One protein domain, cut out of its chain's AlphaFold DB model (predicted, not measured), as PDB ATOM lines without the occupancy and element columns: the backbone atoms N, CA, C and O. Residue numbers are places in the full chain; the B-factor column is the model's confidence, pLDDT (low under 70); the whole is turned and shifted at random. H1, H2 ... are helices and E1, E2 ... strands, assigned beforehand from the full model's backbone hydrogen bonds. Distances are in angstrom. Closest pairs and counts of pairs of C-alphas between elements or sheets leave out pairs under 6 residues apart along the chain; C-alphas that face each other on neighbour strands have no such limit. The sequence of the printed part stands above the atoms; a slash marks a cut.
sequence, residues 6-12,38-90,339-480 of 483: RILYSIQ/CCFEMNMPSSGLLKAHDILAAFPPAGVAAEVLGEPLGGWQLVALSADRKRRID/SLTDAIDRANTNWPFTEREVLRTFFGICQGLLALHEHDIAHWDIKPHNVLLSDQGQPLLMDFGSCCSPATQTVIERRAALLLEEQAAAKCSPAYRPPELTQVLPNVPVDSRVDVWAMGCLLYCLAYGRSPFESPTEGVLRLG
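Overview. This is residues 6 to 12, 38 to 90 and 339 to 480 of the 483 residues of the protein "Protein kinase domain-containing protein" of Nannochloropsis salina CCMP1776 (UniProt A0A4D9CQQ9). Two long helices, H3 and H5, run side by side and opposite ways through the middle, with the small sheet E1 E3 E2 and H1 to one side of them and the short hairpin E4 and E5, with H2 next to it, to the other. H4, with the long loops before and after it, makes a loop-rich lobe at one end, and H6 lies well away from the middle near the end of the printed part. The printed part has 202 residues, with six named helices and five named strands in the order E1 H1 E2 E3 H2 H3 E4 E5 H4 H5 H6. The larger sheet, in the order E1 E3 E2, is mixed and the pair E4 E5 is antiparallel; the class is mixed, helices and strands, with under half of the residues in named elements. The whole is compact, with a radius of gyration of the C-alphas of 17.0 A and spans of 47 by 41 by 37 A.

Arrangement. In the largest sheet, E3, residues 77 to 82, is the inner strand between the edge strands E1, residues 6 to 10, and E2, residues 65 to 68. E1 and E3 are parallel at 14 degrees, with N 8 and O 79 within hydrogen-bond range at 2.9 A. E2 and E3 form an antiparallel hairpin at 168 degrees, with N 67 and O 80 at 3.0 A. H1, residues 52 to 58, is on this sheet at a height over the sheet of 8.6 A and runs along the strands, at 15 degrees to E2 on the local plane. H5, residues 449 to 464, is on it too, its Val 452 and Tyr 9 of E1 having the closest C-alphas at 7.6 A; H1 and H5 on one face of the sheet give two layers, a sheet with helices on one face. H3, residues 355 to 373, touches H5 with residues 355 to 362 alone, the closest C-alphas being those of Val 358 and Leu 462 at 6.0 A, with a shallow tilt of 16 degrees, opposite ways. H3 touches H1 with residues 355 to 360 alone, closest at the C-alphas of Arg 356 and Ala 58, 6.0 A; their lines are only just about perpendicular at 72 degrees. E5, residues 395 to 397, comes to H3 at the C-alphas of Pro 395 and Thr 361, the closest at 5.7 A. E5 forms an antiparallel hairpin with E4, residues 387 to 389, where N 388 and O 396 are 2.9 A apart. The closest C-alphas of E4 and H2, residues 340 to 345, are those of Val 387 and Leu 340, 6.0 A apart. H4, residues 414 to 427, and H6, residues 472 to 478, touch no helix. Every O i to N i+4 pair is within hydrogen-bond range in H1, H2, H3, H4 and H5; H6 has 1 of 3, and 2 of its 4 O i to N i+3 pairs.

Along the chain. E1 begins at C-alpha 6, (-60.474, 31.625, 46.910), and E3 spans 16.7 A. H3 spans 26.4 A from C-alpha 355, (-51.997, 41.634, 54.766). H5 spans 23.0 A and H4 19.6 A. H6 ends at C-alpha 478, (-50.618, 19.987, 46.361).

Size, cuts and confidence. The C-alphas of Asn 350 and Glu 413 are the two farthest apart, at 50.3 A. Residues 13 to 37 and 91 to 338 are not printed, with C-alpha gaps of 8.0 A and 36.2 A across the cuts. The links H3 to E4, E5 to H4 and H4 to H5 are long; in the latter two, residues 409 to 410 and 445 to 446 form a short antiparallel pairing. The mean pLDDT of the printed part is 72.1, and it is under 70 in residues 6 to 12, 38 to 90, 348 to 349 and 471 to 480.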
ATOM      1  N   ARG A   6     -60.675  31.751  48.358       43.62
ATOM      2  CA  ARG A   6     -60.474  31.625  46.910       43.62
ATOM      3  C   ARG A   6     -60.395  33.035  46.311       43.62
ATOM      4  O   ARG A   6     -61.259  33.859  46.607       43.62
ATOM      5  N   ILE A   7     -59.372  33.328  45.505       44.38
ATOM      6  CA  ILE A   7     -59.134  34.666  44.927       44.38
ATOM      7  C   ILE A   7     -59.130  34.574  43.398       44.38
ATOM      8  O   ILE A   7     -58.111  34.223  42.808       44.38
ATOM      9  N   LEU A   8     -60.251  34.929  42.767       43.56
ATOM     10  CA  LEU A   8     -60.350  35.077  41.315       43.56
ATOM     11  C   LEU A   8     -59.758  36.437  40.917       43.56
ATOM     12  O   LEU A   8     -60.196  37.466  41.430       43.56
ATOM     13  N   TYR A   9     -58.797  36.474  39.994       41.62
ATOM     14  CA  TYR A   9     -58.196  37.725  39.513       41.62
ATOM     15  C   TYR A   9     -58.107  37.746  37.985       41.62
ATOM     16  O   TYR A   9     -57.239  37.100  37.402       41.62
ATOM     17  N   SER A  10     -58.992  38.516  37.343       41.47
ATOM     18  CA  SER A  10     -59.058  38.608  35.881       41.47
ATOM     19  C   SER A  10     -58.463  39.919  35.373       41.47
ATOM     20  O   SER A  10     -58.888  41.006  35.767       41.47
ATOM     21  N   ILE A  11     -57.555  39.804  34.404       37.69
ATOM     22  CA  ILE A  11     -57.195  40.885  33.481       37.69
ATOM     23  C   ILE A  11     -58.019  40.650  32.209       37.69
ATOM     24  O   ILE A  11     -57.970  39.554  31.659       37.69
ATOM     25  N   GLN A  12     -58.812  41.625  31.755       41.41
ATOM     26  CA  GLN A  12     -59.358  41.583  30.391       41.41
ATOM     27  C   GLN A  12     -58.372  42.279  29.456       41.41
ATOM     28  O   GLN A  12     -57.942  43.395  29.734       41.41
ATOM     29  N   CYS A  38     -59.822  35.060  33.459       34.06
ATOM     30  CA  CYS A  38     -58.626  34.444  34.028       34.06
ATOM     31  C   CYS A  38     -58.892  34.091  35.501       34.06
ATOM     32  O   CYS A  38     -58.555  34.834  36.415       34.06
ATOM     33  N   CYS A  39     -59.560  32.973  35.751       34.91
ATOM     34  CA  CYS A  39     -59.960  32.557  37.085       34.91
ATOM     35  C   CYS A  39     -58.874  31.678  37.703       34.91
ATOM     36  O   CYS A  39     -58.924  30.456  37.618       34.91
ATOM     37  N   PHE A  40     -57.880  32.313  38.329       34.81
ATOM     38  CA  PHE A  40     -56.961  31.595  39.207       34.81
ATOM     39  C   PHE A  40     -57.726  31.101  40.444       34.81
ATOM     40  O   PHE A  40     -58.447  31.875  41.070       34.81
ATOM     41  N   GLU A  41     -57.571  29.830  40.813       36.62
ATOM     42  CA  GLU A  41     -58.088  29.291  42.070       36.62
ATOM     43  C   GLU A  41     -56.918  28.872  42.960       36.62
ATOM     44  O   GLU A  41     -56.023  28.137  42.545       36.62
ATOM     45  N   MET A  42     -56.904  29.377  44.192       41.94
ATOM     46  CA  MET A  42     -55.794  29.185  45.116       41.94
ATOM     47  C   MET A  42     -56.308  28.951  46.523       41.94
ATOM     48  O   MET A  42     -56.811  29.868  47.165       41.94
ATOM     49  N   ASN A  43     -56.149  27.723  47.008       42.00
ATOM     50  CA  ASN A  43     -56.635  27.312  48.318       42.00
ATOM     51  C   ASN A  43     -55.702  27.810  49.432       42.00
ATOM     52  O   ASN A  43     -54.730  27.147  49.800       42.00
ATOM     53  N   MET A  44     -56.006  28.994  49.969       46.50
ATOM     54  CA  MET A  44     -55.245  29.620  51.054       46.50
ATOM     55  C   MET A  44     -55.547  28.925  52.396       46.50
ATOM     56  O   MET A  44     -56.692  29.004  52.852       46.50
ATOM     57  N   PRO A  45     -54.586  28.254  53.068       43.50
ATOM     58  CA  PRO A  45     -54.832  27.636  54.370       43.50
ATOM     59  C   PRO A  45     -55.266  28.666  55.421       43.50
ATOM     60  O   PRO A  45     -54.739  29.778  55.485       43.50
ATOM     61  N   SER A  46     -56.191  28.253  56.292       42.00
ATOM     62  CA  SER A  46     -56.863  29.095  57.295       42.00
ATOM     63  C   SER A  46     -55.939  29.732  58.342       42.00
ATOM     64  O   SER A  46     -56.329  30.688  59.000       42.00
ATOM     65  N   SER A  47     -54.701  29.254  58.486       45.19
ATOM     66  CA  SER A  47     -53.653  29.885  59.302       45.19
ATOM     67  C   SER A  47     -52.944  31.069  58.620       45.19
ATOM     68  O   SER A  47     -51.995  31.611  59.182       45.19
ATOM     69  N   GLY A  48     -53.355  31.450  57.406       47.56
ATOM     70  CA  GLY A  48     -52.768  32.548  56.640       47.56
ATOM     71  C   GLY A  48     -53.077  33.947  57.179       47.56
ATOM     72  O   GLY A  48     -54.005  34.159  57.954       47.56
ATOM     73  N   LEU A  49     -52.284  34.919  56.717       47.69
ATOM     74  CA  LEU A  49     -52.430  36.339  57.061       47.69
ATOM     75  C   LEU A  49     -53.652  37.019  56.431       47.69
ATOM     76  O   LEU A  49     -54.120  38.007  56.984       47.69
ATOM     77  N   LEU A  50     -54.124  36.526  55.281       46.81
ATOM     78  CA  LEU A  50     -55.190  37.147  54.491       46.81
ATOM     79  C   LEU A  50     -56.595  36.760  54.992       46.81
ATOM     80  O   LEU A  50     -56.803  35.625  55.424       46.81
ATOM     81  N   LYS A  51     -57.568  37.673  54.873       51.09
ATOM     82  CA  LYS A  51     -59.009  37.471  55.129       51.09
ATOM     83  C   LYS A  51     -59.847  38.145  54.047       51.09
ATOM     84  O   LYS A  51     -59.639  39.311  53.749       51.09
ATOM     85  N   ALA A  52     -60.876  37.477  53.525       45.53
ATOM     86  CA  ALA A  52     -61.688  38.003  52.415       45.53
ATOM     87  C   ALA A  52     -62.275  39.415  52.655       45.53
ATOM     88  O   ALA A  52     -62.323  40.231  51.737       45.53
ATOM     89  N   HIS A  53     -62.662  39.732  53.895       48.16
ATOM     90  CA  HIS A  53     -63.086  41.078  54.307       48.16
ATOM     91  C   HIS A  53     -61.963  42.125  54.189       48.16
ATOM     92  O   HIS A  53     -62.176  43.235  53.703       48.16
ATOM     93  N   ASP A  54     -60.764  41.768  54.638       48.47
ATOM     94  CA  ASP A  54     -59.614  42.663  54.714       48.47
ATOM     95  C   ASP A  54     -58.963  42.848  53.324       48.47
ATOM     96  O   ASP A  54     -58.439  43.926  53.035       48.47
ATOM     97  N   ILE A  55     -59.153  41.871  52.418       47.34
ATOM     98  CA  ILE A  55     -58.977  42.018  50.965       47.34
ATOM     99  C   ILE A  55     -59.861  43.154  50.431       47.34
ATOM    100  O   ILE A  55     -59.319  44.122  49.901       47.34
ATOM    101  N   LEU A  56     -61.190  43.101  50.614       42.88
ATOM    102  CA  LEU A  56     -62.092  44.178  50.161       42.88
ATOM    103  C   LEU A  56     -61.701  45.547  50.746       42.88
ATOM    104  O   LEU A  56     -61.661  46.545  50.031       42.88
ATOM    105  N   ALA A  57     -61.360  45.597  52.038       42.91
ATOM    106  CA  ALA A  57     -61.005  46.835  52.734       42.91
ATOM    107  C   ALA A  57     -59.633  47.429  52.339       42.91
ATOM    108  O   ALA A  57     -59.319  48.558  52.730       42.91
ATOM    109  N   ALA A  58     -58.794  46.698  51.595       43.56
ATOM    110  CA  ALA A  58     -57.509  47.196  51.105       43.56
ATOM    111  C   ALA A  58     -57.617  47.991  49.793       43.56
ATOM    112  O   ALA A  58     -56.736  48.814  49.524       43.56
ATOM    113  N   PHE A  59     -58.684  47.788  49.011       44.09
ATOM    114  CA  PHE A  59     -58.938  48.486  47.750       44.09
ATOM    115  C   PHE A  59     -59.888  49.679  47.970       44.09
ATOM    116  O   PHE A  59     -61.107  49.501  47.990       44.09
ATOM    117  N   PRO A  60     -59.390  50.925  48.113       38.53
ATOM    118  CA  PRO A  60     -60.263  52.089  47.989       38.53
ATOM    119  C   PRO A  60     -60.869  52.125  46.570       38.53
ATOM    120  O   PRO A  60     -60.223  51.659  45.629       38.53
ATOM    121  N   PRO A  61     -62.049  52.743  46.359       38.53
ATOM    122  CA  PRO A  61     -62.809  52.677  45.097       38.53
ATOM    123  C   PRO A  61     -62.159  53.399  43.893       38.53
ATOM    124  O   PRO A  61     -62.817  53.699  42.896       38.53
ATOM    125  N   ALA A  62     -60.865  53.713  43.967       36.97
ATOM    126  CA  ALA A  62     -60.085  54.521  43.037       36.97
ATOM    127  C   ALA A  62     -59.364  53.710  41.936       36.97
ATOM    128  O   ALA A  62     -58.303  54.125  41.480       36.97
ATOM    129  N   GLY A  63     -59.925  52.584  41.476       41.06
ATOM    130  CA  GLY A  63     -59.439  51.924  40.251       41.06
ATOM    131  C   GLY A  63     -59.884  50.478  40.040       41.06
ATOM    132  O   GLY A  63     -60.165  50.110  38.909       41.06
ATOM    133  N   VAL A  64     -59.999  49.692  41.111       41.66
ATOM    134  CA  VAL A  64     -60.332  48.254  41.068       41.66
ATOM    135  C   VAL A  64     -61.773  48.008  41.497       41.66
ATOM    136  O   VAL A  64     -62.270  48.675  42.407       41.66
ATOM    137  N   ALA A  65     -62.418  47.021  40.874       46.16
ATOM    138  CA  ALA A  65     -63.631  46.403  41.393       46.16
ATOM    139  C   ALA A  65     -63.255  45.132  42.172       46.16
ATOM    140  O   ALA A  65     -62.600  44.237  41.637       46.16
ATOM    141  N   ALA A  66     -63.660  45.070  43.440       43.56
ATOM    142  CA  ALA A  66     -63.477  43.919  44.316       43.56
ATOM    143  C   ALA A  66     -64.842  43.525  44.902       43.56
ATOM    144  O   ALA A  66     -65.484  44.349  45.554       43.56
ATOM    145  N   GLU A  67     -65.298  42.295  44.658       48.50
ATOM    146  CA  GLU A  67     -66.614  41.793  45.095       48.50
ATOM    147  C   GLU A  67     -66.429  40.422  45.771       48.50
ATOM    148  O   GLU A  67     -65.705  39.562  45.265       48.50
ATOM    149  N   VAL A  68     -67.052  40.211  46.937       47.41
ATOM    150  CA  VAL A  68     -67.197  38.863  47.517       47.41
ATOM    151  C   VAL A  68     -68.403  38.215  46.854       47.41
ATOM    152  O   VAL A  68     -69.508  38.753  46.915       47.41
ATOM    153  N   LEU A  69     -68.183  37.077  46.200       48.22
ATOM    154  CA  LEU A  69     -69.188  36.436  45.360       48.22
ATOM    155  C   LEU A  69     -69.903  35.310  46.119       48.22
ATOM    156  O   LEU A  69     -69.410  34.187  46.201       48.22
ATOM    157  N   GLY A  70     -71.101  35.627  46.616       44.97
ATOM    158  CA  GLY A  70     -72.053  34.669  47.183       44.97
ATOM    159  C   GLY A  70     -71.882  34.348  48.674       44.97
ATOM    160  O   GLY A  70     -71.007  34.869  49.365       44.97
ATOM    161  N   GLU A  71     -72.768  33.476  49.161       38.44
ATOM    162  CA  GLU A  71     -72.668  32.843  50.485       38.44
ATOM    163  C   GLU A  71     -71.473  31.862  50.548       38.44
ATOM    164  O   GLU A  71     -71.052  31.364  49.498       38.44
ATOM    165  N   PRO A  72     -70.927  31.528  51.738       42.16
ATOM    166  CA  PRO A  72     -69.730  30.689  51.870       42.16
ATOM    167  C   PRO A  72     -69.891  29.215  51.438       42.16
ATOM    168  O   PRO A  72     -70.003  28.307  52.269       42.16
ATOM    169  N   LEU A  73     -69.855  28.953  50.128       38.47
ATOM    170  CA  LEU A  73     -69.937  27.616  49.530       38.47
ATOM    171  C   LEU A  73     -68.899  26.663  50.144       38.47
ATOM    172  O   LEU A  73     -67.693  26.901  50.082       38.47
ATOM    173  N   GLY A  74     -69.375  25.586  50.776       40.50
ATOM    174  CA  GLY A  74     -68.529  24.584  51.438       40.50
ATOM    175  C   GLY A  74     -67.643  25.126  52.570       40.50
ATOM    176  O   GLY A  74     -66.654  24.484  52.914       40.50
ATOM    177  N   GLY A  75     -67.942  26.309  53.121       39.41
ATOM    178  CA  GLY A  75     -67.097  26.969  54.123       39.41
ATOM    179  C   GLY A  75     -65.896  27.734  53.550       39.41
ATOM    180  O   GLY A  75     -64.921  27.935  54.269       39.41
ATOM    181  N   TRP A  76     -65.954  28.171  52.288       37.88
ATOM    182  CA  TRP A  76     -64.936  29.012  51.641       37.88
ATOM    183  C   TRP A  76     -65.461  30.430  51.412       37.88
ATOM    184  O   TRP A  76     -66.654  30.612  51.198       37.88
ATOM    185  N   GLN A  77     -64.584  31.439  51.398       43.44
ATOM    186  CA  GLN A  77     -64.949  32.781  50.916       43.44
ATOM    187  C   GLN A  77     -64.331  33.045  49.541       43.44
ATOM    188  O   GLN A  77     -63.114  32.944  49.377       43.44
ATOM    189  N   LEU A  78     -65.174  33.394  48.568       43.88
ATOM    190  CA  LEU A  78     -64.784  33.708  47.197       43.88
ATOM    191  C   LEU A  78     -64.666  35.227  47.026       43.88
ATOM    192  O   LEU A  78     -65.651  35.943  47.197       43.88
ATOM    193  N   VAL A  79     -63.473  35.718  46.687       49.62
ATOM    194  CA  VAL A  79     -63.235  37.127  46.339       49.62
ATOM    195  C   VAL A  79     -62.860  37.211  44.870       49.62
ATOM    196  O   VAL A  79     -61.951  36.510  44.429       49.62
ATOM    197  N   ALA A  80     -63.527  38.084  44.123       49.78
ATOM    198  CA  ALA A  80     -63.174  38.399  42.750       49.78
ATOM    199  C   ALA A  80     -62.594  39.814  42.650       49.78
ATOM    200  O   ALA A  80     -63.110  40.756  43.253       49.78
ATOM    201  N   LEU A  81     -61.506  39.945  41.892       48.97
ATOM    202  CA  LEU A  81     -60.742  41.170  41.685       48.97
ATOM    203  C   LEU A  81     -60.647  41.466  40.177       48.97
ATOM    204  O   LEU A  81     -60.137  40.646  39.410       48.97
ATOM    205  N   SER A  82     -61.122  42.643  39.764       44.47
ATOM    206  CA  SER A  82     -61.078  43.150  38.384       44.47
ATOM    207  C   SER A  82     -60.336  44.484  38.315       44.47
ATOM    208  O   SER A  82     -60.595  45.399  39.100       44.47
ATOM    209  N   ALA A  83     -59.445  44.606  37.332       43.12
ATOM    210  CA  ALA A  83     -58.745  45.853  37.029       43.12
ATOM    211  C   ALA A  83     -59.606  46.880  36.259       43.12
ATOM    212  O   ALA A  83     -59.230  48.049  36.205       43.12
ATOM    213  N   ASP A  84     -60.757  46.481  35.698       41.31
ATOM    214  CA  ASP A  84     -61.732  47.403  35.096       41.31
ATOM    215  C   ASP A  84     -62.884  47.724  36.064       41.31
ATOM    216  O   ASP A  84     -63.438  46.849  36.733       41.31
ATOM    217  N   ARG A  85     -63.265  49.005  36.082       38.62
ATOM    218  CA  ARG A  85     -64.412  49.587  36.796       38.62
ATOM    219  C   ARG A  85     -65.743  49.441  36.049       38.62
ATOM    220  O   ARG A  85     -66.785  49.630  36.670       38.62
ATOM    221  N   LYS A  86     -65.734  49.251  34.723       36.00
ATOM    222  CA  LYS A  86     -66.933  49.411  33.873       36.00
ATOM    223  C   LYS A  86     -67.789  48.157  33.733       36.00
ATOM    224  O   LYS A  86     -68.922  48.271  33.268       36.00
ATOM    225  N   ARG A  87     -67.287  46.989  34.129       38.09
ATOM    226  CA  ARG A  87     -68.039  45.731  34.131       38.09
ATOM    227  C   ARG A  87     -68.114  45.161  35.539       38.09
ATOM    228  O   ARG A  87     -67.100  45.025  36.218       38.09
ATOM    229  N   ARG A  88     -69.331  44.808  35.956       34.56
ATOM    230  CA  ARG A  88     -69.544  43.920  37.098       34.56
ATOM    231  C   ARG A  88     -68.956  42.549  36.759       34.56
ATOM    232  O   ARG A  88     -68.953  42.155  35.593       34.56
ATOM    233  N   ILE A  89     -68.472  41.821  37.762       39.84
ATOM    234  CA  ILE A  89     -67.996  40.446  37.572       39.84
ATOM    235  C   ILE A  89     -69.218  39.516  37.583       39.84
ATOM    236  O   ILE A  89     -69.444  38.763  38.530       39.84
ATOM    237  N   ASP A  90     -70.031  39.605  36.528       34.34
ATOM    238  CA  ASP A  90     -71.175  38.722  36.308       34.34
ATOM    239  C   ASP A  90     -70.676  37.314  35.937       34.34
ATOM    240  O   ASP A  90     -70.638  36.916  34.772       34.34
ATOM    241  N   SER A 339     -35.452  43.744  46.455       89.81
ATOM    242  CA  SER A 339     -36.525  42.917  45.908       89.81
ATOM    243  C   SER A 339     -37.443  42.334  46.983       89.81
ATOM    244  O   SER A 339     -37.110  42.327  48.173       89.81
ATOM    245  N   LEU A 340     -38.608  41.820  46.573       89.62
ATOM    246  CA  LEU A 340     -39.493  41.094  47.488       89.62
ATOM    247  C   LEU A 340     -38.802  39.849  48.057       89.62
ATOM    248  O   LEU A 340     -38.961  39.594  49.246       89.62
ATOM    249  N   THR A 341     -37.975  39.141  47.273       88.94
ATOM    250  CA  THR A 341     -37.124  38.054  47.799       88.94
ATOM    251  C   THR A 341     -36.265  38.542  48.960       88.94
ATOM    252  O   THR A 341     -36.281  37.940  50.023       88.94
ATOM    253  N   ASP A 342     -35.583  39.681  48.812       85.06
ATOM    254  CA  ASP A 342     -34.712  40.197  49.871       85.06
ATOM    255  C   ASP A 342     -35.503  40.563  51.139       85.06
ATOM    256  O   ASP A 342     -35.006  40.437  52.255       85.06
ATOM    257  N   ALA A 343     -36.741  41.048  50.997       87.50
ATOM    258  CA  ALA A 343     -37.627  41.299  52.134       87.50
ATOM    259  C   ALA A 343     -38.062  39.998  52.832       87.50
ATOM    260  O   ALA A 343     -38.058  39.959  54.060       87.50
ATOM    261  N   ILE A 344     -38.366  38.948  52.063       86.12
ATOM    262  CA  ILE A 344     -38.731  37.611  52.555       86.12
ATOM    263  C   ILE A 344     -37.543  36.945  53.269       86.12
ATOM    264  O   ILE A 344     -37.679  36.541  54.420       86.12
ATOM    265  N   ASP A 345     -36.363  36.912  52.646       83.88
ATOM    266  CA  ASP A 345     -35.152  36.287  53.200       83.88
ATOM    267  C   ASP A 345     -34.717  36.939  54.527       83.88
ATOM    268  O   ASP A 345     -34.249  36.261  55.444       83.88
ATOM    269  N   ARG A 346     -34.908  38.261  54.670       83.56
ATOM    270  CA  ARG A 346     -34.612  39.007  55.909       83.56
ATOM    271  C   ARG A 346     -35.648  38.812  57.025       83.56
ATOM    272  O   ARG A 346     -35.378  39.224  58.150       83.56
ATOM    273  N   ALA A 347     -36.812  38.219  56.751       77.00
ATOM    274  CA  ALA A 347     -37.907  38.110  57.721       77.00
ATOM    275  C   ALA A 347     -37.585  37.191  58.912       77.00
ATOM    276  O   ALA A 347     -38.021  37.444  60.037       77.00
ATOM    277  N   ASN A 348     -36.808  36.128  58.674       66.12
ATOM    278  CA  ASN A 348     -36.480  35.101  59.665       66.12
ATOM    279  C   ASN A 348     -37.746  34.551  60.369       66.12
ATOM    280  O   ASN A 348     -38.513  33.813  59.756       66.12
ATOM    281  N   THR A 349     -37.995  34.918  61.631       63.03
ATOM    282  CA  THR A 349     -39.160  34.476  62.419       63.03
ATOM    283  C   THR A 349     -40.330  35.466  62.440       63.03
ATOM    284  O   THR A 349     -41.381  35.129  62.982       63.03
ATOM    285  N   ASN A 350     -40.180  36.668  61.875       74.69
ATOM    286  CA  ASN A 350     -41.202  37.716  61.898       74.69
ATOM    287  C   ASN A 350     -41.546  38.157  60.468       74.69
ATOM    288  O   ASN A 350     -40.765  38.857  59.825       74.69
ATOM    289  N   TRP A 351     -42.710  37.730  59.968       84.38
ATOM    290  CA  TRP A 351     -43.112  37.949  58.576       84.38
ATOM    291  C   TRP A 351     -43.124  39.450  58.212       84.38
ATOM    292  O   TRP A 351     -43.645  40.251  58.992       84.38
ATOM    293  N   PRO A 352     -42.563  39.872  57.060       78.44
ATOM    294  CA  PRO A 352     -42.184  41.264  56.830       78.44
ATOM    295  C   PRO A 352     -43.316  42.093  56.204       78.44
ATOM    296  O   PRO A 352     -43.119  43.273  55.916       78.44
ATOM    297  N   PHE A 353     -44.476  41.476  55.954       83.62
ATOM    298  CA  PHE A 353     -45.633  42.091  55.315       83.62
ATOM    299  C   PHE A 353     -46.892  41.852  56.148       83.62
ATOM    300  O   PHE A 353     -47.290  40.710  56.385       83.62
ATOM    301  N   THR A 354     -47.587  42.919  56.527       84.44
ATOM    302  CA  THR A 354     -49.005  42.813  56.893       84.44
ATOM    303  C   THR A 354     -49.835  42.435  55.662       84.44
ATOM    304  O   THR A 354     -49.445  42.717  54.530       84.44
ATOM    305  N   GLU A 355     -51.030  41.868  55.855       78.12
ATOM    306  CA  GLU A 355     -51.997  41.634  54.766       78.12
ATOM    307  C   GLU A 355     -52.205  42.881  53.886       78.12
ATOM    308  O   GLU A 355     -52.188  42.808  52.658       78.12
ATOM    309  N   ARG A 356     -52.322  44.058  54.512       80.25
ATOM    310  CA  ARG A 356     -52.471  45.340  53.815       80.25
ATOM    311  C   ARG A 356     -51.263  45.683  52.940       80.25
ATOM    312  O   ARG A 356     -51.437  46.339  51.916       80.25
ATOM    313  N   GLU A 357     -50.056  45.284  53.328       84.31
ATOM    314  CA  GLU A 357     -48.854  45.457  52.509       84.31
ATOM    315  C   GLU A 357     -48.807  44.434  51.377       84.31
ATOM    316  O   GLU A 357     -48.599  44.846  50.241       84.31
ATOM    317  N   VAL A 358     -49.128  43.159  51.635       83.38
ATOM    318  CA  VAL A 358     -49.274  42.129  50.586       83.38
ATOM    319  C   VAL A 358     -50.234  42.598  49.489       83.38
ATOM    320  O   VAL A 358     -49.884  42.563  48.313       83.38
ATOM    321  N   LEU A 359     -51.413  43.097  49.865       81.06
ATOM    322  CA  LEU A 359     -52.449  43.527  48.922       81.06
ATOM    323  C   LEU A 359     -52.070  44.796  48.150       81.06
ATOM    324  O   LEU A 359     -52.304  44.868  46.947       81.06
ATOM    325  N   ARG A 360     -51.429  45.777  48.801       84.12
ATOM    326  CA  ARG A 360     -50.902  46.979  48.122       84.12
ATOM    327  C   ARG A 360     -49.768  46.642  47.156       84.12
ATOM    328  O   ARG A 360     -49.729  47.184  46.054       84.12
ATOM    329  N   THR A 361     -48.868  45.749  47.559       86.88
ATOM    330  CA  THR A 361     -47.780  45.241  46.720       86.88
ATOM    331  C   THR A 361     -48.348  44.494  45.517       86.88
ATOM    332  O   THR A 361     -48.022  44.849  44.390       86.88
ATOM    333  N   PHE A 362     -49.250  43.534  45.732       86.31
ATOM    334  CA  PHE A 362     -49.924  42.801  44.660       86.31
ATOM    335  C   PHE A 362     -50.643  43.750  43.691       86.31
ATOM    336  O   PHE A 362     -50.414  43.672  42.488       86.31
ATOM    337  N   PHE A 363     -51.416  44.712  44.205       82.38
ATOM    338  CA  PHE A 363     -52.150  45.673  43.382       82.38
ATOM    339  C   PHE A 363     -51.248  46.535  42.487       82.38
ATOM    340  O   PHE A 363     -51.513  46.645  41.293       82.38
ATOM    341  N   GLY A 364     -50.160  47.109  43.011       83.38
ATOM    342  CA  GLY A 364     -49.242  47.887  42.168       83.38
ATOM    343  C   GLY A 364     -48.621  47.034  41.053       83.38
ATOM    344  O   GLY A 364     -48.523  47.468  39.907       83.38
ATOM    345  N   ILE A 365     -48.287  45.773  41.350       91.62
ATOM    346  CA  ILE A 365     -47.779  44.823  40.349       91.62
ATOM    347  C   ILE A 365     -48.859  44.521  39.296       91.62
ATOM    348  O   ILE A 365     -48.547  44.542  38.110       91.62
ATOM    349  N   CYS A 366     -50.125  44.333  39.692       85.31
ATOM    350  CA  CYS A 366     -51.261  44.201  38.772       85.31
ATOM    351  C   CYS A 366     -51.372  45.390  37.806       85.31
ATOM    352  O   CYS A 366     -51.570  45.180  36.613       85.31
ATOM    353  N   GLN A 367     -51.211  46.628  38.291       86.44
ATOM    354  CA  GLN A 367     -51.265  47.826  37.443       86.44
ATOM    355  C   GLN A 367     -50.079  47.903  36.467       86.44
ATOM    356  O   GLN A 367     -50.263  48.205  35.292       86.44
ATOM    357  N   GLY A 368     -48.861  47.588  36.929       88.38
ATOM    358  CA  GLY A 368     -47.683  47.503  36.056       88.38
ATOM    359  C   GLY A 368     -47.804  46.409  34.996       88.38
ATOM    360  O   GLY A 368     -47.404  46.615  33.855       88.38
ATOM    361  N   LEU A 369     -48.396  45.269  35.356       90.12
ATOM    362  CA  LEU A 369     -48.620  44.148  34.453       90.12
ATOM    363  C   LEU A 369     -49.702  44.451  33.407       90.12
ATOM    364  O   LEU A 369     -49.478  44.195  32.228       90.12
ATOM    365  N   LEU A 370     -50.819  45.070  33.811       84.44
ATOM    366  CA  LEU A 370     -51.847  45.563  32.887       84.44
ATOM    367  C   LEU A 370     -51.230  46.495  31.835       84.44
ATOM    368  O   LEU A 370     -51.459  46.296  30.648       84.44
ATOM    369  N   ALA A 371     -50.376  47.438  32.248       85.94
ATOM    370  CA  ALA A 371     -49.712  48.350  31.317       85.94
ATOM    371  C   ALA A 371     -48.800  47.634  30.295       85.94
ATOM    372  O   ALA A 371     -48.623  48.144  29.191       85.94
ATOM    373  N   LEU A 372     -48.230  46.463  30.617       91.75
ATOM    374  CA  LEU A 372     -47.518  45.623  29.638       91.75
ATOM    375  C   LEU A 372     -48.501  44.913  28.694       91.75
ATOM    376  O   LEU A 372     -48.298  44.914  27.479       91.75
ATOM    377  N   HIS A 373     -49.582  44.348  29.243       89.69
ATOM    378  CA  HIS A 373     -50.605  43.618  28.484       89.69
ATOM    379  C   HIS A 373     -51.322  44.529  27.474       89.69
ATOM    380  O   HIS A 373     -51.469  44.148  26.318       89.69
ATOM    381  N   GLU A 374     -51.636  45.774  27.849       86.25
ATOM    382  CA  GLU A 374     -52.178  46.820  26.958       86.25
ATOM    383  C   GLU A 374     -51.251  47.183  25.777       86.25
ATOM    384  O   GLU A 374     -51.704  47.779  24.801       86.25
ATOM    385  N   HIS A 375     -49.964  46.818  25.841       91.69
ATOM    386  CA  HIS A 375     -48.970  47.032  24.782       91.69
ATOM    387  C   HIS A 375     -48.616  45.748  24.006       91.69
ATOM    388  O   HIS A 375     -47.623  45.747  23.275       91.69
ATOM    389  N   ASP A 376     -49.397  44.668  24.149       93.62
ATOM    390  CA  ASP A 376     -49.132  43.355  23.532       93.62
ATOM    391  C   ASP A 376     -47.745  42.793  23.931       93.62
ATOM    392  O   ASP A 376     -46.923  42.351  23.114       93.62
ATOM    393  N   ILE A 377     -47.459  42.870  25.240       94.19
ATOM    394  CA  ILE A 377     -46.246  42.352  25.883       94.19
ATOM    395  C   ILE A 377     -46.626  41.513  27.112       94.19
ATOM    396  O   ILE A 377     -47.178  42.036  28.075       94.19
ATOM    397  N   ALA A 378     -46.258  40.231  27.126       93.25
ATOM    398  CA  ALA A 378     -46.301  39.382  28.321       93.25
ATOM    399  C   ALA A 378     -44.923  39.365  29.016       93.25
ATOM    400  O   ALA A 378     -43.887  39.423  28.348       93.25
ATOM    401  N   HIS A 379     -44.875  39.287  30.348       96.12
ATOM    402  CA  HIS A 379     -43.626  39.373  31.122       96.12
ATOM    403  C   HIS A 379     -42.877  38.033  31.209       96.12
ATOM    404  O   HIS A 379     -41.643  38.021  31.227       96.12
ATOM    405  N   TRP A 380     -43.604  36.914  31.266       95.25
ATOM    406  CA  TRP A 380     -43.112  35.527  31.286       95.25
ATOM    407  C   TRP A 380     -42.260  35.107  32.502       95.25
ATOM    408  O   TRP A 380     -41.915  33.932  32.615       95.25
ATOM    409  N   ASP A 381     -41.918  36.007  33.428       95.25
ATOM    410  CA  ASP A 381     -41.042  35.699  34.574       95.25
ATOM    411  C   ASP A 381     -41.420  36.494  35.843       95.25
ATOM    412  O   ASP A 381     -40.565  36.982  36.583       95.25
ATOM    413  N   ILE A 382     -42.725  36.650  36.099       95.56
ATOM    414  CA  ILE A 382     -43.249  37.271  37.327       95.56
ATOM    415  C   ILE A 382     -42.908  36.395  38.543       95.56
ATOM    416  O   ILE A 382     -43.329  35.245  38.636       95.56
ATOM    417  N   LYS A 383     -42.138  36.946  39.490       92.38
ATOM    418  CA  LYS A 383     -41.697  36.279  40.730       92.38
ATOM    419  C   LYS A 383     -41.144  37.308  41.736       92.38
ATOM    420  O   LYS A 383     -40.795  38.411  41.312       92.38
ATOM    421  N   PRO A 384     -40.949  36.970  43.030       92.12
ATOM    422  CA  PRO A 384     -40.501  37.930  44.053       92.12
ATOM    423  C   PRO A 384     -39.143  38.596  43.761       92.12
ATOM    424  O   PRO A 384     -38.894  39.724  44.184       92.12
ATOM    425  N   HIS A 385     -38.276  37.925  42.999       90.06
ATOM    426  CA  HIS A 385     -36.975  38.456  42.587       90.06
ATOM    427  C   HIS A 385     -37.114  39.622  41.591       90.06
ATOM    428  O   HIS A 385     -36.322  40.559  41.620       90.06
ATOM    429  N   ASN A 386     -38.127  39.575  40.720       95.69
ATOM    430  CA  ASN A 386     -38.324  40.528  39.623       95.69
ATOM    431  C   ASN A 386     -39.243  41.699  40.017       95.69
ATOM    432  O   ASN A 386     -39.729  42.428  39.157       95.69
ATOM    433  N   VAL A 387     -39.463  41.899  41.319       95.12
ATOM    434  CA  VAL A 387     -40.164  43.059  41.876       95.12
ATOM    435  C   VAL A 387     -39.251  43.736  42.889       95.12
ATOM    436  O   VAL A 387     -38.963  43.164  43.940       95.12
ATOM    437  N   LEU A 388     -38.823  44.961  42.593       94.19
ATOM    438  CA  LEU A 388     -38.138  45.844  43.536       94.19
ATOM    439  C   LEU A 388     -39.148  46.630  44.377       94.19
ATOM    440  O   LEU A 388     -40.250  46.931  43.927       94.19
ATOM    441  N   LEU A 389     -38.753  47.005  45.589       91.00
ATOM    442  CA  LEU A 389     -39.441  47.982  46.424       91.00
ATOM    443  C   LEU A 389     -38.706  49.321  46.327       91.00
ATOM    444  O   LEU A 389     -37.541  49.421  46.721       91.00
ATOM    445  N   SER A 390     -39.393  50.359  45.845       90.06
ATOM    446  CA  SER A 390     -38.883  51.736  45.876       90.06
ATOM    447  C   SER A 390     -38.589  52.181  47.315       90.06
ATOM    448  O   SER A 390     -39.094  51.589  48.271       90.06
ATOM    449  N   ASP A 391     -37.835  53.265  47.511       85.94
ATOM    450  CA  ASP A 391     -37.568  53.790  48.862       85.94
ATOM    451  C   ASP A 391     -38.881  54.160  49.608       85.94
ATOM    452  O   ASP A 391     -38.959  54.028  50.829       85.94
ATOM    453  N   GLN A 392     -39.954  54.505  48.880       89.44
ATOM    454  CA  GLN A 392     -41.317  54.742  49.393       89.44
ATOM    455  C   GLN A 392     -42.167  53.461  49.552       89.44
ATOM    456  O   GLN A 392     -43.333  53.534  49.937       89.44
ATOM    457  N   GLY A 393     -41.618  52.284  49.242       87.75
ATOM    458  CA  GLY A 393     -42.303  50.992  49.328       87.75
ATOM    459  C   GLY A 393     -43.272  50.678  48.188       87.75
ATOM    460  O   GLY A 393     -44.119  49.808  48.367       87.75
ATOM    461  N   GLN A 394     -43.176  51.359  47.041       92.19
ATOM    462  CA  GLN A 394     -43.964  50.993  45.860       92.19
ATOM    463  C   GLN A 394     -43.309  49.811  45.126       92.19
ATOM    464  O   GLN A 394     -42.078  49.785  45.028       92.19
ATOM    465  N   PRO A 395     -44.086  48.840  44.616       95.00
ATOM    466  CA  PRO A 395     -43.549  47.737  43.828       95.00
ATOM    467  C   PRO A 395     -43.161  48.202  42.417       95.00
ATOM    468  O   PRO A 395     -43.894  48.958  41.786       95.00
ATOM    469  N   LEU A 396     -42.027  47.715  41.917       95.62
ATOM    470  CA  LEU A 396     -41.477  48.015  40.595       95.62
ATOM    471  C   LEU A 396     -41.069  46.707  39.900       95.62
ATOM    472  O   LEU A 396     -40.069  46.095  40.279       95.62
ATOM    473  N   LEU A 397     -41.833  46.278  38.891       95.75
ATOM    474  CA  LEU A 397     -41.485  45.132  38.034       95.75
ATOM    475  C   LEU A 397     -40.229  45.410  37.194       95.75
ATOM    476  O   LEU A 397     -39.999  46.548  36.778       95.75
ATOM    477  N   MET A 398     -39.416  44.378  36.947       91.88
ATOM    478  CA  MET A 398     -38.105  44.501  36.291       91.88
ATOM    479  C   MET A 398     -37.573  43.186  35.661       91.88
ATOM    480  O   MET A 398     -38.099  42.106  35.892       91.88
ATOM    481  N   ASP A 399     -36.469  43.291  34.902       89.06
ATOM    482  CA  ASP A 399     -35.846  42.253  34.034       89.06
ATOM    483  C   ASP A 399     -36.726  41.815  32.845       89.06
ATOM    484  O   ASP A 399     -36.939  40.633  32.582       89.06
ATOM    485  N   PHE A 400     -37.158  42.797  32.046       93.75
ATOM    486  CA  PHE A 400     -37.940  42.634  30.807       93.75
ATOM    487  C   PHE A 400     -37.235  41.845  29.674       93.75
ATOM    488  O   PHE A 400     -37.707  41.819  28.541       93.75
ATOM    489  N   GLY A 401     -36.096  41.195  29.945       89.12
ATOM    490  CA  GLY A 401     -35.390  40.338  28.984       89.12
ATOM    491  C   GLY A 401     -36.106  39.009  28.705       89.12
ATOM    492  O   GLY A 401     -35.920  38.424  27.636       89.12
ATOM    493  N   SER A 402     -36.960  38.549  29.627       90.75
ATOM    494  CA  SER A 402     -37.813  37.368  29.418       90.75
ATOM    495  C   SER A 402     -39.096  37.662  28.635       90.75
ATOM    496  O   SER A 402     -39.738  36.714  28.188       90.75
ATOM    497  N   CYS A 403     -39.454  38.935  28.428       94.94
ATOM    498  CA  CYS A 403     -40.726  39.324  27.824       94.94
ATOM    499  C   CYS A 403     -40.977  38.692  26.444       94.94
ATOM    500  O   CYS A 403     -40.060  38.498  25.635       94.94
ATOM    501  N   CYS A 404     -42.255  38.441  26.163       93.88
ATOM    502  CA  CYS A 404     -42.759  38.003  24.868       93.88
ATOM    503  C   CYS A 404     -43.630  39.102  24.249       93.88
ATOM    504  O   CYS A 404     -44.440  39.709  24.943       93.88
ATOM    505  N   SER A 405     -43.435  39.382  22.960       92.50
ATOM    506  CA  SER A 405     -44.219  40.346  22.182       92.50
ATOM    507  C   SER A 405     -44.253  39.862  20.721       92.50
ATOM    508  O   SER A 405     -43.168  39.699  20.145       92.50
ATOM    509  N   PRO A 406     -45.426  39.578  20.121       94.25
ATOM    510  CA  PRO A 406     -46.766  39.691  20.711       94.25
ATOM    511  C   PRO A 406     -46.943  38.824  21.968       94.25
ATOM    512  O   PRO A 406     -46.283  37.792  22.116       94.25
ATOM    513  N   ALA A 407     -47.799  39.262  22.888       88.50
ATOM    514  CA  ALA A 407     -48.137  38.546  24.115       88.50
ATOM    515  C   ALA A 407     -48.829  37.212  23.809       88.50
ATOM    516  O   ALA A 407     -48.606  36.233  24.519       88.50
ATOM    517  N   THR A 408     -49.619  37.172  22.730       90.12
ATOM    518  CA  THR A 408     -50.262  35.953  22.227       90.12
ATOM    519  C   THR A 408     -49.379  35.229  21.212       90.12
ATOM    520  O   THR A 408     -49.025  35.765  20.162       90.12
ATOM    521  N   GLN A 409     -49.061  33.971  21.513       92.50
ATOM    522  CA  GLN A 409     -48.289  33.048  20.691       92.50
ATOM    523  C   GLN A 409     -49.171  31.859  20.286       92.50
ATOM    524  O   GLN A 409     -49.575  31.059  21.129       92.50
ATOM    525  N   THR A 410     -49.435  31.710  18.985       92.25
ATOM    526  CA  THR A 410     -50.209  30.584  18.432       92.25
ATOM    527  C   THR A 410     -49.340  29.787  17.466       92.25
ATOM    528  O   THR A 410     -48.828  30.325  16.486       92.25
ATOM    529  N   VAL A 411     -49.180  28.488  17.726       92.62
ATOM    530  CA  VAL A 411     -48.288  27.593  16.970       92.62
ATOM    531  C   VAL A 411     -49.067  26.450  16.322       92.62
ATOM    532  O   VAL A 411     -49.811  25.746  16.994       92.62
ATOM    533  N   ILE A 412     -48.901  26.245  15.012       92.88
ATOM    534  CA  ILE A 412     -49.667  25.237  14.244       92.88
ATOM    535  C   ILE A 412     -48.979  23.860  14.263       92.88
ATOM    536  O   ILE A 412     -49.636  22.822  14.316       92.88
ATOM    537  N   GLU A 413     -47.644  23.827  14.244       94.94
ATOM    538  CA  GLU A 413     -46.864  22.585  14.238       94.94
ATOM    539  C   GLU A 413     -46.413  22.169  15.642       94.94
ATOM    540  O   GLU A 413     -45.929  22.995  16.420       94.94
ATOM    541  N   ARG A 414     -46.400  20.858  15.935       93.50
ATOM    542  CA  ARG A 414     -45.801  20.342  17.184       93.50
ATOM    543  C   ARG A 414     -44.309  20.683  17.315       93.50
ATOM    544  O   ARG A 414     -43.822  20.812  18.433       93.50
ATOM    545  N   ARG A 415     -43.584  20.889  16.205       95.31
ATOM    546  CA  ARG A 415     -42.194  21.379  16.239       95.31
ATOM    547  C   ARG A 415     -42.101  22.821  16.746       95.31
ATOM    548  O   ARG A 415     -41.220  23.111  17.545       95.31
ATOM    549  N   ALA A 416     -43.003  23.701  16.315       94.69
ATOM    550  CA  ALA A 416     -43.067  25.071  16.817       94.69
ATOM    551  C   ALA A 416     -43.494  25.105  18.297       94.69
ATOM    552  O   ALA A 416     -42.920  25.858  19.076       94.69
ATOM    553  N   ALA A 417     -44.408  24.220  18.709       94.69
ATOM    554  CA  ALA A 417     -44.770  24.042  20.116       94.69
ATOM    555  C   ALA A 417     -43.590  23.583  20.997       94.69
ATOM    556  O   ALA A 417     -43.371  24.164  22.054       94.69
ATOM    557  N   LEU A 418     -42.781  22.619  20.541       95.50
ATOM    558  CA  LEU A 418     -41.548  22.199  21.232       95.50
ATOM    559  C   LEU A 418     -40.525  23.342  21.377       95.50
ATOM    560  O   LEU A 418     -39.865  23.446  22.404       95.50
ATOM    561  N   LEU A 419     -40.405  24.216  20.373       95.75
ATOM    562  CA  LEU A 419     -39.536  25.398  20.449       95.75
ATOM    563  C   LEU A 419     -40.090  26.467  21.405       95.75
ATOM    564  O   LEU A 419     -39.312  27.154  22.066       95.75
ATOM    565  N   LEU A 420     -41.416  26.591  21.524       94.69
ATOM    566  CA  LEU A 420     -42.050  27.474  22.508       94.69
ATOM    567  C   LEU A 420     -41.873  26.934  23.940       94.69
ATOM    568  O   LEU A 420     -41.556  27.711  24.837       94.69
ATOM    569  N   GLU A 421     -41.976  25.614  24.139       94.69
ATOM    570  CA  GLU A 421     -41.621  24.926  25.394       94.69
ATOM    571  C   GLU A 421     -40.145  25.155  25.765       94.69
ATOM    572  O   GLU A 421     -39.847  25.474  26.914       94.69
ATOM    573  N   GLU A 422     -39.214  25.058  24.811       94.19
ATOM    574  CA  GLU A 422     -37.784  25.325  25.039       94.19
ATOM    575  C   GLU A 422     -37.515  26.806  25.373       94.19
ATOM    576  O   GLU A 422     -36.794  27.112  26.327       94.19
ATOM    577  N   GLN A 423     -38.160  27.744  24.667       93.19
ATOM    578  CA  GLN A 423     -38.078  29.174  24.977       93.19
ATOM    579  C   GLN A 423     -38.628  29.480  26.380       93.19
ATOM    580  O   GLN A 423     -38.015  30.241  27.131       93.19
ATOM    581  N   ALA A 424     -39.757  28.879  26.761       91.38
ATOM    582  CA  ALA A 424     -40.348  29.033  28.087       91.38
ATOM    583  C   ALA A 424     -39.530  28.334  29.187       91.38
ATOM    584  O   ALA A 424     -39.469  28.810  30.325       91.38
ATOM    585  N   ALA A 425     -38.846  27.236  28.853       89.25
ATOM    586  CA  ALA A 425     -37.896  26.571  29.736       89.25
ATOM    587  C   ALA A 425     -36.689  27.468  30.064       89.25
ATOM    588  O   ALA A 425     -36.216  27.448  31.201       89.25
ATOM    589  N   ALA A 426     -36.230  28.267  29.094       87.31
ATOM    590  CA  ALA A 426     -35.117  29.204  29.247       87.31
ATOM    591  C   ALA A 426     -35.508  30.555  29.880       87.31
ATOM    592  O   ALA A 426     -34.709  31.123  30.626       87.31
ATOM    593  N   LYS A 427     -36.706  31.087  29.584       87.69
ATOM    594  CA  LYS A 427     -37.131  32.442  29.995       87.69
ATOM    595  C   LYS A 427     -37.982  32.504  31.268       87.69
ATOM    596  O   LYS A 427     -37.895  33.502  31.981       87.69
ATOM    597  N   CYS A 428     -38.780  31.477  31.560       89.38
ATOM    598  CA  CYS A 428     -39.721  31.475  32.686       89.38
ATOM    599  C   CYS A 428     -39.166  30.655  33.857       89.38
ATOM    600  O   CYS A 428     -38.774  29.501  33.669       89.38
ATOM    601  N   SER A 429     -39.182  31.190  35.079       89.31
ATOM    602  CA  SER A 429     -38.726  30.456  36.271       89.31
ATOM    603  C   SER A 429     -39.607  29.223  36.568       89.31
ATOM    604  O   SER A 429     -40.815  29.388  36.730       89.31
ATOM    605  N   PRO A 430     -39.055  27.996  36.714       87.12
ATOM    606  CA  PRO A 430     -39.858  26.766  36.782       87.12
ATOM    607  C   PRO A 430     -40.965  26.740  37.847       87.12
ATOM    608  O   PRO A 430     -42.067  26.299  37.551       87.12
ATOM    609  N   ALA A 431     -40.710  27.252  39.056       87.69
ATOM    610  CA  ALA A 431     -41.687  27.269  40.156       87.69
ATOM    611  C   ALA A 431     -42.791  28.345  40.014       87.69
ATOM    612  O   ALA A 431     -43.616  28.496  40.913       87.69
ATOM    613  N   TYR A 432     -42.781  29.103  38.912       89.06
ATOM    614  CA  TYR A 432     -43.761  30.137  38.551       89.06
ATOM    615  C   TYR A 432     -44.301  29.930  37.121       89.06
ATOM    616  O   TYR A 432     -45.158  30.689  36.676       89.06
ATOM    617  N   ARG A 433     -43.816  28.912  36.388       90.69
ATOM    618  CA  ARG A 433     -44.229  28.628  35.007       90.69
ATOM    619  C   ARG A 433     -45.616  27.960  34.998       90.69
ATOM    620  O   ARG A 433     -45.817  27.016  35.764       90.69
ATOM    621  N   PRO A 434     -46.551  28.403  34.144       84.50
ATOM    622  CA  PRO A 434     -47.860  27.775  34.009       84.50
ATOM    623  C   PRO A 434     -47.821  26.451  33.224       84.50
ATOM    624  O   PRO A 434     -46.832  26.160  32.530       84.50
ATOM    625  N   PRO A 435     -48.889  25.632  33.303       84.56
ATOM    626  CA  PRO A 435     -48.971  24.361  32.588       84.56
ATOM    627  C   PRO A 435     -48.933  24.532  31.061       84.56
ATOM    628  O   PRO A 435     -48.230  23.770  30.402       84.56
ATOM    629  N   GLU A 436     -49.572  25.553  30.488       84.94
ATOM    630  CA  GLU A 436     -49.585  25.809  29.037       84.94
ATOM    631  C   GLU A 436     -48.221  26.230  28.459       84.94
ATOM    632  O   GLU A 436     -47.966  26.015  27.277       84.94
ATOM    633  N   LEU A 437     -47.303  26.742  29.292       89.50
ATOM    634  CA  LEU A 437     -45.889  26.955  28.936       89.50
ATOM    635  C   LEU A 437     -44.986  25.757  29.283       89.50
ATOM    636  O   LEU A 437     -43.788  25.779  29.001       89.50
ATOM    637  N   THR A 438     -45.539  24.716  29.904       88.75
ATOM    638  CA  THR A 438     -44.849  23.449  30.203       88.75
ATOM    639  C   THR A 438     -45.239  22.348  29.209       88.75
ATOM    640  O   THR A 438     -44.429  21.470  28.921       88.75
ATOM    641  N   GLN A 439     -46.450  22.421  28.648       87.69
ATOM    642  CA  GLN A 439     -46.948  21.581  27.564       87.69
ATOM    643  C   GLN A 439     -47.760  22.446  26.583       87.69
ATOM    644  O   GLN A 439     -48.950  22.691  26.782       87.69
ATOM    645  N   VAL A 440     -47.120  22.886  25.502       90.38
ATOM    646  CA  VAL A 440     -47.730  23.742  24.478       90.38
ATOM    647  C   VAL A 440     -48.522  22.880  23.492       90.38
ATOM    648  O   VAL A 440     -47.981  22.000  22.810       90.38
ATOM    649  N   LEU A 441     -49.823  23.143  23.385       87.06
ATOM    650  CA  LEU A 441     -50.722  22.432  22.478       87.06
ATOM    651  C   LEU A 441     -50.833  23.167  21.128       87.06
ATOM    652  O   LEU A 441     -51.127  24.362  21.112       87.06
ATOM    653  N   PRO A 442     -50.631  22.493  19.979       91.31
ATOM    654  CA  PRO A 442     -50.786  23.137  18.680       91.31
ATOM    655  C   PRO A 442     -52.213  23.645  18.434       91.31
ATOM    656  O   PRO A 442     -53.185  22.955  18.736       91.31
ATOM    657  N   ASN A 443     -52.322  24.821  17.818       87.94
ATOM    658  CA  ASN A 443     -53.553  25.583  17.560       87.94
ATOM    659  C   ASN A 443     -54.282  26.102  18.817       87.94
ATOM    660  O   ASN A 443     -55.349  26.696  18.687       87.94
ATOM    661  N   VAL A 444     -53.699  25.946  20.010       86.75
ATOM    662  CA  VAL A 444     -54.139  26.646  21.224       86.75
ATOM    663  C   VAL A 444     -53.284  27.913  21.380       86.75
ATOM    664  O   VAL A 444     -52.056  27.805  21.326       86.75
ATOM    665  N   PRO A 445     -53.879  29.110  21.535       85.56
ATOM    666  CA  PRO A 445     -53.123  30.319  21.833       85.56
ATOM    667  C   PRO A 445     -52.576  30.265  23.264       85.56
ATOM    668  O   PRO A 445     -53.301  29.928  24.200       85.56
ATOM    669  N   VAL A 446     -51.309  30.636  23.434       87.25
ATOM    670  CA  VAL A 446     -50.711  30.937  24.739       87.25
ATOM    671  C   VAL A 446     -50.551  32.449  24.824       87.25
ATOM    672  O   VAL A 446     -49.833  33.030  24.016       87.25
ATOM    673  N   ASP A 447     -51.250  33.085  25.758       84.94
ATOM    674  CA  ASP A 447     -51.421  34.541  25.818       84.94
ATOM    675  C   ASP A 447     -50.928  35.148  27.145       84.94
ATOM    676  O   ASP A 447     -50.256  34.497  27.945       84.94
ATOM    677  N   SER A 448     -51.248  36.421  27.383       84.31
ATOM    678  CA  SER A 448     -50.870  37.195  28.574       84.31
ATOM    679  C   SER A 448     -51.301  36.570  29.915       84.31
ATOM    680  O   SER A 448     -50.734  36.901  30.962       84.31
ATOM    681  N   ARG A 449     -52.237  35.606  29.915       84.31
ATOM    682  CA  ARG A 449     -52.700  34.894  31.122       84.31
ATOM    683  C   ARG A 449     -51.614  34.046  31.788       84.31
ATOM    684  O   ARG A 449     -51.725  33.773  32.986       84.31
ATOM    685  N   VAL A 450     -50.517  33.744  31.089       84.19
ATOM    686  CA  VAL A 450     -49.323  33.120  31.689       84.19
ATOM    687  C   VAL A 450     -48.764  33.931  32.866       84.19
ATOM    688  O   VAL A 450     -48.287  33.363  33.850       84.19
ATOM    689  N   ASP A 451     -48.879  35.262  32.810       89.62
ATOM    690  CA  ASP A 451     -48.455  36.142  33.898       89.62
ATOM    691  C   ASP A 451     -49.465  36.152  35.056       89.62
ATOM    692  O   ASP A 451     -49.074  36.367  36.201       89.62
ATOM    693  N   VAL A 452     -50.750  35.878  34.799       84.50
ATOM    694  CA  VAL A 452     -51.791  35.765  35.840       84.50
ATOM    695  C   VAL A 452     -51.543  34.537  36.723       84.50
ATOM    696  O   VAL A 452     -51.638  34.634  37.947       84.50
ATOM    697  N   TRP A 453     -51.127  33.410  36.136       87.25
ATOM    698  CA  TRP A 453     -50.682  32.235  36.898       87.25
ATOM    699  C   TRP A 453     -49.469  32.547  37.785       87.25
ATOM    700  O   TRP A 453     -49.436  32.218  38.977       87.25
ATOM    701  N   ALA A 454     -48.471  33.223  37.215       88.12
ATOM    702  CA  ALA A 454     -47.260  33.605  37.930       88.12
ATOM    703  C   ALA A 454     -47.539  34.657  39.031       88.12
ATOM    704  O   ALA A 454     -46.933  34.604  40.103       88.12
ATOM    705  N   MET A 455     -48.526  35.541  38.832       89.94
ATOM    706  CA  MET A 455     -49.069  36.440  39.859       89.94
ATOM    707  C   MET A 455     -49.746  35.685  41.009       89.94
ATOM    708  O   MET A 455     -49.529  36.036  42.169       89.94
ATOM    709  N   GLY A 456     -50.500  34.618  40.730       82.00
ATOM    710  CA  GLY A 456     -51.033  33.726  41.765       82.00
ATOM    711  C   GLY A 456     -49.920  33.106  42.620       82.00
ATOM    712  O   GLY A 456     -49.928  33.216  43.848       82.00
ATOM    713  N   CYS A 457     -48.887  32.561  41.968       86.19
ATOM    714  CA  CYS A 457     -47.686  32.040  42.636       86.19
ATOM    715  C   CYS A 457     -46.964  33.107  43.487       86.19
ATOM    716  O   CYS A 457     -46.482  32.814  44.584       86.19
ATOM    717  N   LEU A 458     -46.905  34.354  43.005       90.00
ATOM    718  CA  LEU A 458     -46.315  35.493  43.711       90.00
ATOM    719  C   LEU A 458     -47.128  35.907  44.948       90.00
ATOM    720  O   LEU A 458     -46.542  36.135  46.005       90.00
ATOM    721  N   LEU A 459     -48.459  35.957  44.850       87.38
ATOM    722  CA  LEU A 459     -49.345  36.262  45.980       87.38
ATOM    723  C   LEU A 459     -49.248  35.196  47.080       87.38
ATOM    724  O   LEU A 459     -49.182  35.536  48.262       87.38
ATOM    725  N   TYR A 460     -49.152  33.918  46.703       82.38
ATOM    726  CA  TYR A 460     -48.872  32.835  47.647       82.38
ATOM    727  C   TYR A 460     -47.520  33.039  48.353       82.38
ATOM    728  O   TYR A 460     -47.428  32.931  49.577       82.38
ATOM    729  N   CYS A 461     -46.469  33.393  47.606       87.00
ATOM    730  CA  CYS A 461     -45.142  33.635  48.172       87.00
ATOM    731  C   CYS A 461     -45.119  34.852  49.125       87.00
ATOM    732  O   CYS A 461     -44.516  34.785  50.195       87.00
ATOM    733  N   LEU A 462     -45.865  35.918  48.812       85.31
ATOM    734  CA  LEU A 462     -46.076  37.073  49.699       85.31
ATOM    735  C   LEU A 462     -46.858  36.750  50.989       85.31
ATOM    736  O   LEU A 462     -46.777  37.516  51.952       85.31
ATOM    737  N   ALA A 463     -47.588  35.633  51.031       81.75
ATOM    738  CA  ALA A 463     -48.326  35.176  52.210       81.75
ATOM    739  C   ALA A 463     -47.600  34.083  53.023       81.75
ATOM    740  O   ALA A 463     -47.860  33.960  54.221       81.75
ATOM    741  N   TYR A 464     -46.722  33.287  52.393       81.25
ATOM    742  CA  TYR A 464     -46.161  32.057  52.984       81.25
ATOM    743  C   TYR A 464     -44.651  31.820  52.748       81.25
ATOM    744  O   TYR A 464     -44.139  30.767  53.133       81.25
ATOM    745  N   GLY A 465     -43.933  32.746  52.108       82.94
ATOM    746  CA  GLY A 465     -42.465  32.732  51.981       82.94
ATOM    747  C   GLY A 465     -41.838  31.685  51.065       82.94
ATOM    748  O   GLY A 465     -40.621  31.534  51.075       82.94
ATOM    749  N   ARG A 466     -42.639  30.977  50.266       83.62
ATOM    750  CA  ARG A 466     -42.183  30.116  49.163       83.62
ATOM    751  C   ARG A 466     -43.235  30.065  48.061       83.62
ATOM    752  O   ARG A 466     -44.410  30.274  48.358       83.62
ATOM    753  N   SER A 467     -42.855  29.752  46.825       84.19
ATOM    754  CA  SER A 467     -43.820  29.393  45.773       84.19
ATOM    755  C   SER A 467     -44.625  28.145  46.183       84.19
ATOM    756  O   SER A 467     -44.088  27.255  46.856       84.19
ATOM    757  N   PRO A 468     -45.898  28.017  45.754       78.12
ATOM    758  CA  PRO A 468     -46.694  26.811  45.989       78.12
ATOM    759  C   PRO A 468     -46.093  25.549  45.338       78.12
ATOM    760  O   PRO A 468     -46.444  24.439  45.742       78.12
ATOM    761  N   PHE A 469     -45.164  25.707  44.384       81.25
ATOM    762  CA  PHE A 469     -44.531  24.637  43.606       81.25
ATOM    763  C   PHE A 469     -43.022  24.471  43.875       81.25
ATOM    764  O   PHE A 469     -42.346  23.715  43.181       81.25
ATOM    765  N   GLU A 470     -42.461  25.143  44.886       70.31
ATOM    766  CA  GLU A 470     -41.002  25.221  45.126       70.31
ATOM    767  C   GLU A 470     -40.375  23.956  45.765       70.31
ATOM    768  O   GLU A 470     -39.251  23.983  46.264       70.31
ATOM    769  N   SER A 471     -41.087  22.824  45.746       56.97
ATOM    770  CA  SER A 471     -40.642  21.529  46.273       56.97
ATOM    771  C   SER A 471     -41.198  20.379  45.423       56.97
ATOM    772  O   SER A 471     -42.420  20.262  45.316       56.97
ATOM    773  N   PRO A 472     -40.358  19.475  44.874       46.41
ATOM    774  CA  PRO A 472     -40.834  18.287  44.157       46.41
ATOM    775  C   PRO A 472     -41.699  17.356  45.018       46.41
ATOM    776  O   PRO A 472     -42.555  16.651  44.492       46.41
ATOM    777  N   THR A 473     -41.494  17.359  46.339       42.69
ATOM    778  CA  THR A 473     -42.180  16.457  47.275       42.69
ATOM    779  C   THR A 473     -43.485  17.052  47.813       42.69
ATOM    780  O   THR A 473     -44.449  16.318  48.000       42.69
ATOM    781  N   GLU A 474     -43.559  18.373  48.036       41.69
ATOM    782  CA  GLU A 474     -44.820  19.029  48.437       41.69
ATOM    783  C   GLU A 474     -45.698  19.403  47.232       41.69
ATOM    784  O   GLU A 474     -46.919  19.319  47.327       41.69
ATOM    785  N   GLY A 475     -45.105  19.793  46.098       41.38
ATOM    786  CA  GLY A 475     -45.841  20.246  44.912       41.38
ATOM    787  C   GLY A 475     -46.734  19.158  44.313       41.38
ATOM    788  O   GLY A 475     -47.880  19.425  43.967       41.38
ATOM    789  N   VAL A 476     -46.261  17.905  44.286       37.66
ATOM    790  CA  VAL A 476     -47.060  16.753  43.829       37.66
ATOM    791  C   VAL A 476     -48.201  16.419  44.801       37.66
ATOM    792  O   VAL A 476     -49.276  16.028  44.359       37.66
ATOM    793  N   LEU A 477     -48.024  16.648  46.107       33.34
ATOM    794  CA  LEU A 477     -49.099  16.492  47.101       33.34
ATOM    795  C   LEU A 477     -50.123  17.642  47.065       33.34
ATOM    796  O   LEU A 477     -51.254  17.466  47.509       33.34
ATOM    797  N   ARG A 478     -49.748  18.806  46.525       39.41
ATOM    798  CA  ARG A 478     -50.618  19.987  46.361       39.41
ATOM    799  C   ARG A 478     -51.263  20.092  44.976       39.41
ATOM    800  O   ARG A 478     -52.141  20.923  44.783       39.41
ATOM    801  N   LEU A 479     -50.880  19.221  44.040       35.44
ATOM    802  CA  LEU A 479     -51.472  19.109  42.702       35.44
ATOM    803  C   LEU A 479     -52.901  18.530  42.699       35.44
ATOM    804  O   LEU A 479     -53.574  18.581  41.674       35.44
ATOM    805  N   GLY A 480     -53.405  18.043  43.839       29.73
ATOM    806  CA  GLY A 480     -54.791  17.586  44.026       29.73
ATOM    807  C   GLY A 480     -55.849  18.701  44.066       29.73
ATOM    808  O   GLY A 480     -56.813  18.577  44.810       29.73
TER     809      GLY A 480